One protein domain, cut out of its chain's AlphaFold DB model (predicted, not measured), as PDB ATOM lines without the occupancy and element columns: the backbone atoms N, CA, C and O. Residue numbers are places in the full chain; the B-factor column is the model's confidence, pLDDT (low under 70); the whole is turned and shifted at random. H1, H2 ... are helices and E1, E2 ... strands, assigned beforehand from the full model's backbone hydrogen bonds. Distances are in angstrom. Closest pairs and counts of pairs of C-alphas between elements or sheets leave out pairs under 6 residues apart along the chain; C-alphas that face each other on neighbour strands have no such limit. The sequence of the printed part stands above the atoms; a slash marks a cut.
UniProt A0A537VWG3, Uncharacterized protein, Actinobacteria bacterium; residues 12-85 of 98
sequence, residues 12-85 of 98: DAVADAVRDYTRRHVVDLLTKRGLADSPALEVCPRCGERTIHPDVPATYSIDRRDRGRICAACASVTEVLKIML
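This is residues 12 to 85 of the 98 residues of an uncharacterized protein of Actinobacteria bacterium (UniProt A0A537VWG3). A small hairpin of two short strands, E1 and E2, sits where helix H2 begins, and H2 lies side by side with the longer helix H1, running the opposite way. A long loop stretch, residues 33 to 59, leads from H1 back to E1. The 74 printed residues hold, in chain order, H1, E1, E2 and H2; the sheet, E1 - E2, is antiparallel, and the class is mostly helix. The whole is compact, with a radius of gyration of the C-alphas of 12.0 A, and only just elongated, spanning 37 by 25 by 18 A.

E1 is residues 60 to 62, with C-alpha 60 at (-14.933, -96.107, 66.277), and E2 is residues 69 to 71. H2, residues 72 to 84, measures 18.3 A and ends with C-alpha 84 at (-25.486, -96.329, 85.299). H1, residues 12 to 32, measures 30.1 A and begins with C-alpha 12 at (-25.041, -86.122, 82.271).

E1 and E2 are an antiparallel hairpin, their directions at 142 degrees. N 61 and O 70 are 2.9 A apart and N 70 and O 61 are 2.9 A apart, both within hydrogen-bond range. The closest C-alphas of E1 and H2, those of Tyr 60 and Ala 72, are 4.4 A apart. H1 and H2 touch, with the C-alphas of Arg 19 and Ala 73 closest at 4.8 A. They run opposite ways at a shallow tilt of 32 degrees. H1 and E2 are only just apart, at 8.4 A. In H1 and H2 every O i to N i+4 pair is within hydrogen-bond range.

The C-alphas farthest apart, those of Gly 34 and Leu 85, are 37.6 A apart. The printed part has no cut. The link from H1 to E1 is long, with 27 residues. The mean pLDDT of the printed part is 92.3, and no printed residue is under 70.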
ATOM      1  N   ASP A  12     -25.471 -87.031  83.336       86.12
ATOM      2  CA  ASP A  12     -25.041 -86.122  82.271       86.12
ATOM      3  C   ASP A  12     -23.582 -85.686  82.479       86.12
ATOM      4  O   ASP A  12     -22.781 -85.700  81.538       86.12
ATOM      5  N   ALA A  13     -23.192 -85.387  83.724       89.88
ATOM      6  CA  ALA A  13     -21.818 -85.026  84.060       89.88
ATOM      7  C   ALA A  13     -20.833 -86.176  83.791       89.88
ATOM      8  O   ALA A  13     -19.753 -85.958  83.231       89.88
ATOM      9  N   VAL A  14     -21.198 -87.413  84.141       90.69
ATOM     10  CA  VAL A  14     -20.382 -88.596  83.839       90.69
ATOM     11  C   VAL A  14     -20.324 -88.847  82.332       90.69
ATOM     12  O   VAL A  14     -19.249 -89.135  81.803       90.69
ATOM     13  N   ALA A  15     -21.442 -88.705  81.619       92.50
ATOM     14  CA  ALA A  15     -21.484 -88.853  80.169       92.50
ATOM     15  C   ALA A  15     -20.544 -87.858  79.471       92.50
ATOM     16  O   ALA A  15     -19.769 -88.257  78.596       92.50
ATOM     17  N   ASP A  16     -20.551 -86.588  79.871       92.56
ATOM     18  CA  ASP A  16     -19.647 -85.583  79.315       92.56
ATOM     19  C   ASP A  16     -18.182 -85.850  79.685       92.56
ATOM     20  O   ASP A  16     -17.309 -85.777  78.812       92.56
ATOM     21  N   ALA A  17     -17.897 -86.247  80.929       94.44
ATOM     22  CA  ALA A  17     -16.545 -86.599  81.358       94.44
ATOM     23  C   ALA A  17     -15.974 -87.784  80.559       94.44
ATOM     24  O   ALA A  17     -14.838 -87.733  80.080       94.44
ATOM     25  N   VAL A  18     -16.773 -88.835  80.354       95.31
ATOM     26  CA  VAL A  18     -16.392 -90.003  79.546       95.31
ATOM     27  C   VAL A  18     -16.190 -89.611  78.086       95.31
ATOM     28  O   VAL A  18     -15.212 -90.036  77.463       95.31
ATOM     29  N   ARG A  19     -17.074 -88.774  77.528       95.19
ATOM     30  CA  ARG A  19     -16.941 -88.287  76.152       95.19
ATOM     31  C   ARG A  19     -15.627 -87.536  75.960       95.19
ATOM     32  O   ARG A  19     -14.890 -87.857  75.029       95.19
ATOM     33  N   ASP A  20     -15.336 -86.562  76.818       95.94
ATOM     34  CA  ASP A  20     -14.134 -85.731  76.721       95.94
ATOM     35  C   ASP A  20     -12.856 -86.558  76.929       95.94
ATOM     36  O   ASP A  20     -11.924 -86.461  76.125       95.94
ATOM     37  N   TYR A  21     -12.840 -87.451  77.925       96.44
ATOM     38  CA  TYR A  21     -11.708 -88.342  78.176       96.44
ATOM     39  C   TYR A  21     -11.393 -89.227  76.965       96.44
ATOM     40  O   TYR A  21     -10.256 -89.232  76.474       96.44
ATOM     41  N   THR A  22     -12.394 -89.948  76.448       96.62
ATOM     42  CA  THR A  22     -12.204 -90.855  75.310       96.62
ATOM     43  C   THR A  22     -11.826 -90.084  74.053       96.62
ATOM     44  O   THR A  22     -10.923 -90.493  73.325       96.62
ATOM     45  N   ARG A  23     -12.464 -88.935  73.807       95.56
ATOM     46  CA  ARG A  23     -12.136 -88.057  72.680       95.56
ATOM     47  C   ARG A  23     -10.664 -87.651  72.696       95.56
ATOM     48  O   ARG A  23      -9.986 -87.805  71.680       95.56
ATOM     49  N   ARG A  24     -10.150 -87.172  73.833       96.50
ATOM     50  CA  ARG A  24      -8.738 -86.773  73.970       96.50
ATOM     51  C   ARG A  24      -7.790 -87.939  73.703       96.50
ATOM     52  O   ARG A  24      -6.809 -87.759  72.989       96.50
ATOM     53  N   HIS A  25      -8.110 -89.134  74.200       96.50
ATOM     54  CA  HIS A  25      -7.303 -90.335  73.957       96.50
ATOM     55  C   HIS A  25      -7.288 -90.745  72.483       96.50
ATOM     56  O   HIS A  25      -6.241 -91.120  71.963       96.50
ATOM     57  N   VAL A  26      -8.423 -90.642  71.789       96.19
ATOM     58  CA  VAL A  26      -8.497 -90.919  70.347       96.19
ATOM     59  C   VAL A  26      -7.669 -89.910  69.550       96.19
ATOM     60  O   VAL A  26      -6.915 -90.308  68.665       96.19
ATOM     61  N   VAL A  27      -7.761 -88.619  69.874       95.00
ATOM     62  CA  VAL A  27      -6.968 -87.570  69.209       95.00
ATOM     63  C   VAL A  27      -5.469 -87.768  69.443       95.00
ATOM     64  O   VAL A  27      -4.682 -87.672  68.500       95.00
ATOM     65  N   ASP A  28      -5.065 -88.095  70.670       96.75
ATOM     66  CA  ASP A  28      -3.672 -88.403  71.003       96.75
ATOM     67  C   ASP A  28      -3.175 -89.650  70.252       96.75
ATOM     68  O   ASP A  28      -2.102 -89.627  69.649       96.75
ATOM     69  N   LEU A  29      -3.987 -90.711  70.190       96.06
ATOM     70  CA  LEU A  29      -3.687 -91.913  69.413       96.06
ATOM     71  C   LEU A  29      -3.485 -91.596  67.924       96.06
ATOM     72  O   LEU A  29      -2.522 -92.076  67.322       96.06
ATOM     73  N   LEU A  30      -4.380 -90.807  67.326       95.88
ATOM     74  CA  LEU A  30      -4.284 -90.399  65.923       95.88
ATOM     75  C   LEU A  30      -3.031 -89.559  65.677       95.88
ATOM     76  O   LEU A  30      -2.295 -89.827  64.730       95.88
ATOM     77  N   THR A  31      -2.743 -88.606  66.562       96.06
ATOM     78  CA  THR A  31      -1.533 -87.773  66.508       96.06
ATOM     79  C   THR A  31      -0.270 -88.627  66.572       96.06
ATOM     80  O   THR A  31       0.588 -88.523  65.698       96.06
ATOM     81  N   LYS A  32      -0.180 -89.547  67.540       96.06
ATOM     82  CA  LYS A  32       0.959 -90.467  67.700       96.06
ATOM     83  C   LYS A  32       1.170 -91.380  66.495       96.06
ATOM     84  O   LYS A  32       2.290 -91.817  66.251       96.06
ATOM     85  N   ARG A  33       0.107 -91.674  65.744       94.75
ATOM     86  CA  ARG A  33       0.167 -92.461  64.506       94.75
ATOM     87  C   ARG A  33       0.389 -91.619  63.247       94.75
ATOM     88  O   ARG A  33       0.469 -92.195  62.169       94.75
ATOM     89  N   GLY A  34       0.477 -90.292  63.359       94.88
ATOM     90  CA  GLY A  34       0.583 -89.393  62.205       94.88
ATOM     91  C   GLY A  34      -0.690 -89.337  61.354       94.88
ATOM     92  O   GLY A  34      -0.628 -89.039  60.167       94.88
ATOM     93  N   LEU A  35      -1.845 -89.656  61.943       95.06
ATOM     94  CA  LEU A  35      -3.142 -89.744  61.267       95.06
ATOM     95  C   LEU A  35      -4.077 -88.575  61.600       95.06
ATOM     96  O   LEU A  35      -5.214 -88.577  61.135       95.06
ATOM     97  N   ALA A  36      -3.630 -87.598  62.394       91.31
ATOM     98  CA  ALA A  36      -4.447 -86.461  62.831       91.31
ATOM     99  C   ALA A  36      -5.042 -85.653  61.661       91.31
ATOM    100  O   ALA A  36      -6.177 -85.197  61.751       91.31
ATOM    101  N   ASP A  37      -4.313 -85.557  60.547       91.75
ATOM    102  CA  ASP A  37      -4.737 -84.854  59.330       91.75
ATOM    103  C   ASP A  37      -5.085 -85.816  58.182       91.75
ATOM    104  O   ASP A  37      -5.176 -85.414  57.020       91.75
ATOM    105  N   SER A  38      -5.266 -87.109  58.483       94.06
ATOM    106  CA  SER A  38      -5.520 -88.120  57.457       94.06
ATOM    107  C   SER A  38      -6.791 -87.780  56.662       94.06
ATOM    108  O   SER A  38      -7.849 -87.520  57.252       94.06
ATOM    109  N   PRO A  39      -6.752 -87.820  55.315       92.81
ATOM    110  CA  PRO A  39      -7.945 -87.625  54.494       92.81
ATOM    111  C   PRO A  39      -8.985 -88.727  54.726       92.81
ATOM    112  O   PRO A  39     -10.168 -88.490  54.508       92.81
ATOM    113  N   ALA A  40      -8.560 -89.893  55.227       94.44
ATOM    114  CA  ALA A  40      -9.435 -91.006  55.576       94.44
ATOM    115  C   ALA A  40     -10.209 -90.794  56.890       94.44
ATOM    116  O   ALA A  40     -11.020 -91.644  57.249       94.44
ATOM    117  N   LEU A  41      -9.976 -89.691  57.617       95.25
ATOM    118  CA  LEU A  41     -10.782 -89.372  58.790       95.25
ATOM    119  C   LEU A  41     -12.219 -89.017  58.398       95.25
ATOM    120  O   LEU A  41     -12.466 -88.038  57.686       95.25
ATOM    121  N   GLU A  42     -13.154 -89.780  58.945       95.38
ATOM    122  CA  GLU A  42     -14.594 -89.649  58.784       95.38
ATOM    123  C   GLU A  42     -15.210 -88.851  59.945       95.38
ATOM    124  O   GLU A  42     -14.696 -88.814  61.071       95.38
ATOM    125  N   VAL A  43     -16.343 -88.209  59.662       94.75
ATOM    126  CA  VAL A  43     -17.129 -87.447  60.637       94.75
ATOM    127  C   VAL A  43     -18.099 -88.377  61.358       94.75
ATOM    128  O   VAL A  43     -18.850 -89.120  60.729       94.75
ATOM    129  N   CYS A  44     -18.116 -88.314  62.687       94.44
ATOM    130  CA  CYS A  44     -19.076 -89.042  63.497       94.44
ATOM    131  C   CYS A  44     -20.499 -88.512  63.253       94.44
ATOM    132  O   CYS A  44     -20.743 -87.328  63.500       94.44
ATOM    133  N   PRO A  45     -21.469 -89.364  62.879       92.62
ATOM    134  CA  PRO A  45     -22.839 -88.923  62.613       92.62
ATOM    135  C   PRO A  45     -23.592 -88.459  63.871       92.62
ATOM    136  O   PRO A  45     -24.623 -87.807  63.752       92.62
ATOM    137  N   ARG A  46     -23.099 -88.783  65.077       91.12
ATOM    138  CA  ARG A  46     -23.745 -88.403  66.346       91.12
ATOM    139  C   ARG A  46     -23.272 -87.062  66.901       91.12
ATOM    140  O   ARG A  46     -24.098 -86.274  67.340       91.12
ATOM    141  N   CYS A  47     -21.961 -86.822  66.931       92.38
ATOM    142  CA  CYS A  47     -21.389 -85.608  67.530       92.38
ATOM    143  C   CYS A  47     -20.749 -84.649  66.520       92.38
ATOM    144  O   CYS A  47     -20.317 -83.571  66.910       92.38
ATOM    145  N   GLY A  48     -20.650 -85.026  65.241       93.44
ATOM    146  CA  GLY A  48     -20.024 -84.199  64.207       93.44
ATOM    147  C   GLY A  48     -18.494 -84.138  64.272       93.44
ATOM    148  O   GLY A  48     -17.878 -83.417  63.493       93.44
ATOM    149  N   GLU A  49     -17.850 -84.889  65.167       92.88
ATOM    150  CA  GLU A  49     -16.391 -84.877  65.277       92.88
ATOM    151  C   GLU A  49     -15.710 -85.742  64.218       92.88
ATOM    152  O   GLU A  49     -16.090 -86.890  63.986       92.88
ATOM    153  N   ARG A  50     -14.639 -85.210  63.627       94.75
ATOM    154  CA  ARG A  50     -13.822 -85.895  62.625       94.75
ATOM    155  C   ARG A  50     -12.709 -86.716  63.279       94.75
ATOM    156  O   ARG A  50     -11.541 -86.345  63.241       94.75
ATOM    157  N   THR A  51     -13.090 -87.807  63.933       94.75
ATOM    158  CA  THR A  51     -12.169 -88.653  64.714       94.75
ATOM    159  C   THR A  51     -12.209 -90.129  64.332       94.75
ATOM    160  O   THR A  51     -11.426 -90.900  64.874       94.75
ATOM    161  N   ILE A  52     -13.074 -90.539  63.401       96.06
ATOM    162  CA  ILE A  52     -13.195 -91.934  62.964       96.06
ATOM    163  C   ILE A  52     -12.157 -92.208  61.879       96.06
ATOM    164  O   ILE A  52     -12.171 -91.547  60.849       96.06
ATOM    165  N   HIS A  53     -11.304 -93.212  62.056       95.94
ATOM    166  CA  HIS A  53     -10.404 -93.695  61.010       95.94
ATOM    167  C   HIS A  53     -10.720 -95.168  60.690       95.94
ATOM    168  O   HIS A  53     -10.652 -95.997  61.603       95.94
ATOM    169  N   PRO A  54     -11.026 -95.538  59.429       92.69
ATOM    170  CA  PRO A  54     -11.440 -96.899  59.054       92.69
ATOM    171  C   PRO A  54     -10.433 -97.977  59.470       92.69
ATOM    172  O   PRO A  54     -10.821 -99.005  60.025       92.69
ATOM    173  N   ASP A  55      -9.142 -97.694  59.284       92.81
ATOM    174  CA  ASP A  55      -8.051 -98.632  59.590       92.81
ATOM    175  C   ASP A  55      -7.590 -98.615  61.056       92.81
ATOM    176  O   ASP A  55      -6.649 -99.318  61.429       92.81
ATOM    177  N   VAL A  56      -8.218 -97.802  61.914       94.62
ATOM    178  CA  VAL A  56      -7.882 -97.731  63.343       94.62
ATOM    179  C   VAL A  56      -9.134 -98.052  64.160       94.62
ATOM    180  O   VAL A  56      -9.862 -97.138  64.551       94.62
ATOM    181  N   PRO A  57      -9.376 -99.342  64.475       92.50
ATOM    182  CA  PRO A  57     -10.583 -99.794  65.172       92.50
ATOM    183  C   PRO A  57     -10.836 -99.087  66.505       92.50
ATOM    184  O   PRO A  57     -11.977 -98.891  66.892       92.50
ATOM    185  N   ALA A  58      -9.779 -98.639  67.189       93.81
ATOM    186  CA  ALA A  58      -9.884 -97.906  68.451       93.81
ATOM    187  C   ALA A  58     -10.582 -96.534  68.331       93.81
ATOM    188  O   ALA A  58     -10.919 -95.931  69.344       93.81
ATOM    189  N   THR A  59     -10.786 -96.017  67.116       95.62
ATOM    190  CA  THR A  59     -11.423 -94.710  66.901       95.62
ATOM    191  C   THR A  59     -12.938 -94.768  66.742       95.62
ATOM    192  O   THR A  59     -13.603 -93.732  66.822       95.62
ATOM    193  N   TYR A  60     -13.509 -95.958  66.543       95.62
ATOM    194  CA  TYR A  60     -14.933 -96.107  66.277       95.62
ATOM    195  C   TYR A  60     -15.525 -97.371  66.888       95.62
ATOM    196  O   TYR A  60     -14.845 -98.272  67.366       95.62
ATOM    197  N   SER A  61     -16.846 -97.443  66.870       95.00
ATOM    198  CA  SER A  61     -17.596 -98.666  67.121       95.00
ATOM    199  C   SER A  61     -18.753 -98.756  66.139       95.00
ATOM    200  O   SER A  61     -19.180 -97.747  65.573       95.00
ATOM    201  N   ILE A  62     -19.245 -99.971  65.913       91.62
ATOM    202  CA  ILE A  62     -20.431-100.184  65.086       91.62
ATOM    203  C   ILE A  62     -21.660 -99.944  65.951       91.62
ATOM    204  O   ILE A  62     -21.912-100.672  66.914       91.62
ATOM    205  N   ASP A  63     -22.428 -98.924  65.595       84.81
ATOM    206  CA  ASP A  63     -23.724 -98.683  66.194       84.81
ATOM    207  C   ASP A  63     -24.701 -99.777  65.750       84.81
ATOM    208  O   ASP A  63     -24.907-100.011  64.559       84.81
ATOM    209  N   ARG A  64     -25.302-100.488  66.710       78.12
ATOM    210  CA  ARG A  64     -26.211-101.602  66.405       78.12
ATOM    211  C   ARG A  64     -27.573-101.151  65.869       78.12
ATOM    212  O   ARG A  64     -28.251-101.979  65.266       78.12
ATOM    213  N   ARG A  65     -27.990 -99.900  66.099       76.12
ATOM    214  CA  ARG A  65     -29.286 -99.379  65.635       76.12
ATOM    215  C   ARG A  65     -29.232 -99.059  64.147       76.12
ATOM    216  O   ARG A  65     -30.112 -99.486  63.411       76.12
ATOM    217  N   ASP A  66     -28.157 -98.409  63.715       75.94
ATOM    218  CA  ASP A  66     -28.032 -97.900  62.344       75.94
ATOM    219  C   ASP A  66     -27.011 -98.670  61.489       75.94
ATOM    220  O   ASP A  66     -26.818 -98.363  60.314       75.94
ATOM    221  N   ARG A  67     -26.316 -99.666  62.065       80.31
ATOM    222  CA  ARG A  67     -25.179-100.399  61.459       80.31
ATOM    223  C   ARG A  67     -24.040 -99.493  60.956       80.31
ATOM    224  O   ARG A  67     -23.143 -99.963  60.257       80.31
ATOM    225  N   GLY A  68     -24.058 -98.213  61.319       85.81
ATOM    226  CA  GLY A  68     -23.055 -97.215  60.966       85.81
ATOM    227  C   GLY A  68     -21.903 -97.154  61.968       85.81
ATOM    228  O   GLY A  68     -22.007 -97.634  63.097       85.81
ATOM    229  N   ARG A  69     -20.789 -96.538  61.561       92.50
ATOM    230  CA  ARG A  69     -19.662 -96.248  62.457       92.50
ATOM    231  C   ARG A  69     -19.950 -94.980  63.256       92.50
ATOM    232  O   ARG A  69     -20.234 -93.931  62.686       92.50
ATOM    233  N   ILE A  70     -19.851 -95.079  64.576       95.12
ATOM    234  CA  ILE A  70     -19.858 -93.933  65.494       95.12
ATOM    235  C   ILE A  70     -18.485 -93.808  66.141       95.12
ATOM    236  O   ILE A  70     -17.790 -94.810  66.301       95.12
ATOM    237  N   CYS A  71     -18.077 -92.598  66.526       96.44
ATOM    238  CA  CYS A  71     -16.786 -92.427  67.185       96.44
ATOM    239  C   CYS A  71     -16.764 -93.143  68.541       96.44
ATOM    240  O   CYS A  71     -17.794 -93.288  69.213       96.44
ATOM    241  N   ALA A  72     -15.569 -93.551  68.963       96.50
ATOM    242  CA  ALA A  72     -15.370 -94.259  70.223       96.50
ATOM    243  C   ALA A  72     -15.882 -93.460  71.436       96.50
ATOM    244  O   ALA A  72     -16.370 -94.055  72.394       96.50
ATOM    245  N   ALA A  73     -15.850 -92.122  71.388       96.31
ATOM    246  CA  ALA A  73     -16.391 -91.275  72.451       96.31
ATOM    247  C   ALA A  73     -17.919 -91.421  72.589       96.31
ATOM    248  O   ALA A  73     -18.413 -91.697  73.679       96.31
ATOM    249  N   CYS A  74     -18.677 -91.327  71.490       94.94
ATOM    250  CA  CYS A  74     -20.130 -91.541  71.514       94.94
ATOM    251  C   CYS A  74     -20.510 -92.973  71.917       94.94
ATOM    252  O   CYS A  74     -21.516 -93.175  72.602       94.94
ATOM    253  N   ALA A  75     -19.713 -93.957  71.496       94.06
ATOM    254  CA  ALA A  75     -19.899 -95.344  71.900       94.06
ATOM    255  C   ALA A  75     -19.687 -95.511  73.413       94.06
ATOM    256  O   ALA A  75     -20.553 -96.058  74.089       94.06
ATOM    257  N   SER A  76     -18.604 -94.948  73.956       94.44
ATOM    258  CA  SER A  76     -18.267 -95.022  75.386       94.44
ATOM    259  C   SER A  76     -19.355 -94.417  76.271       94.44
ATOM    260  O   SER A  76     -19.716 -95.012  77.281       94.44
ATOM    261  N   VAL A  77     -19.935 -93.283  75.864       93.62
ATOM    262  CA  VAL A  77     -21.084 -92.682  76.566       93.62
ATOM    263  C   VAL A  77     -22.276 -93.637  76.600       93.62
ATOM    264  O   VAL A  77     -22.934 -93.795  77.621       93.62
ATOM    265  N   THR A  78     -22.553 -94.306  75.483       90.19
ATOM    266  CA  THR A  78     -23.669 -95.255  75.419       90.19
ATOM    267  C   THR A  78     -23.429 -96.454  76.343       90.19
ATOM    268  O   THR A  78     -24.367 -96.919  76.981       90.19
ATOM    269  N   GLU A  79     -22.193 -96.948  76.439       89.69
ATOM    270  CA  GLU A  79     -21.850 -98.063  77.329       89.69
ATOM    271  C   GLU A  79     -21.872 -97.660  78.809       89.69
ATOM    272  O   GLU A  79     -22.445 -98.390  79.613       89.69
ATOM    273  N   VAL A  80     -21.336 -96.491  79.180       90.06
ATOM    274  CA  VAL A  80     -21.370 -96.044  80.585       90.06
ATOM    275  C   VAL A  80     -22.801 -95.782  81.052       90.06
ATOM    276  O   VAL A  80     -23.168 -96.195  82.147       90.06
ATOM    277  N   LEU A  81     -23.648 -95.194  80.201       88.00
ATOM    278  CA  LEU A  81     -25.053 -94.967  80.538       88.00
ATOM    279  C   LEU A  81     -25.825 -96.280  80.703       88.00
ATOM    280  O   LEU A  81     -26.697 -96.347  81.553       88.00
ATOM    281  N   LYS A  82     -25.496 -97.352  79.967       86.56
ATOM    282  CA  LYS A  82     -26.101 -98.679  80.212       86.56
ATOM    283  C   LYS A  82     -25.736 -99.254  81.579       86.56
ATOM    284  O   LYS A  82     -26.522-100.012  82.133       86.56
ATOM    285  N   ILE A  83     -24.544 -98.936  82.084       85.69
ATOM    286  CA  ILE A  83     -24.084 -99.378  83.406       85.69
ATOM    287  C   ILE A  83     -24.775 -98.560  84.501       85.69
ATOM    288  O   ILE A  83     -25.202 -99.132  85.499       85.69
ATOM    289  N   MET A  84     -24.889 -97.241  84.313       83.56
ATOM    290  CA  MET A  84     -25.486 -96.329  85.299       83.56
ATOM    291  C   MET A  84     -27.015 -96.385  85.331       83.56
ATOM    292  O   MET A  84     -27.597 -96.229  86.397       83.56
ATOM    293  N   LEU A  85     -27.655 -96.672  84.193       76.75
ATOM    294  CA  LEU A  85     -29.094 -96.898  84.066       76.75
ATOM    295  C   LEU A  85     -29.377 -98.382  83.810       76.75
ATOM    296  O   LEU A  85     -29.784 -98.743  82.693       76.75
TER     297      LEU A  85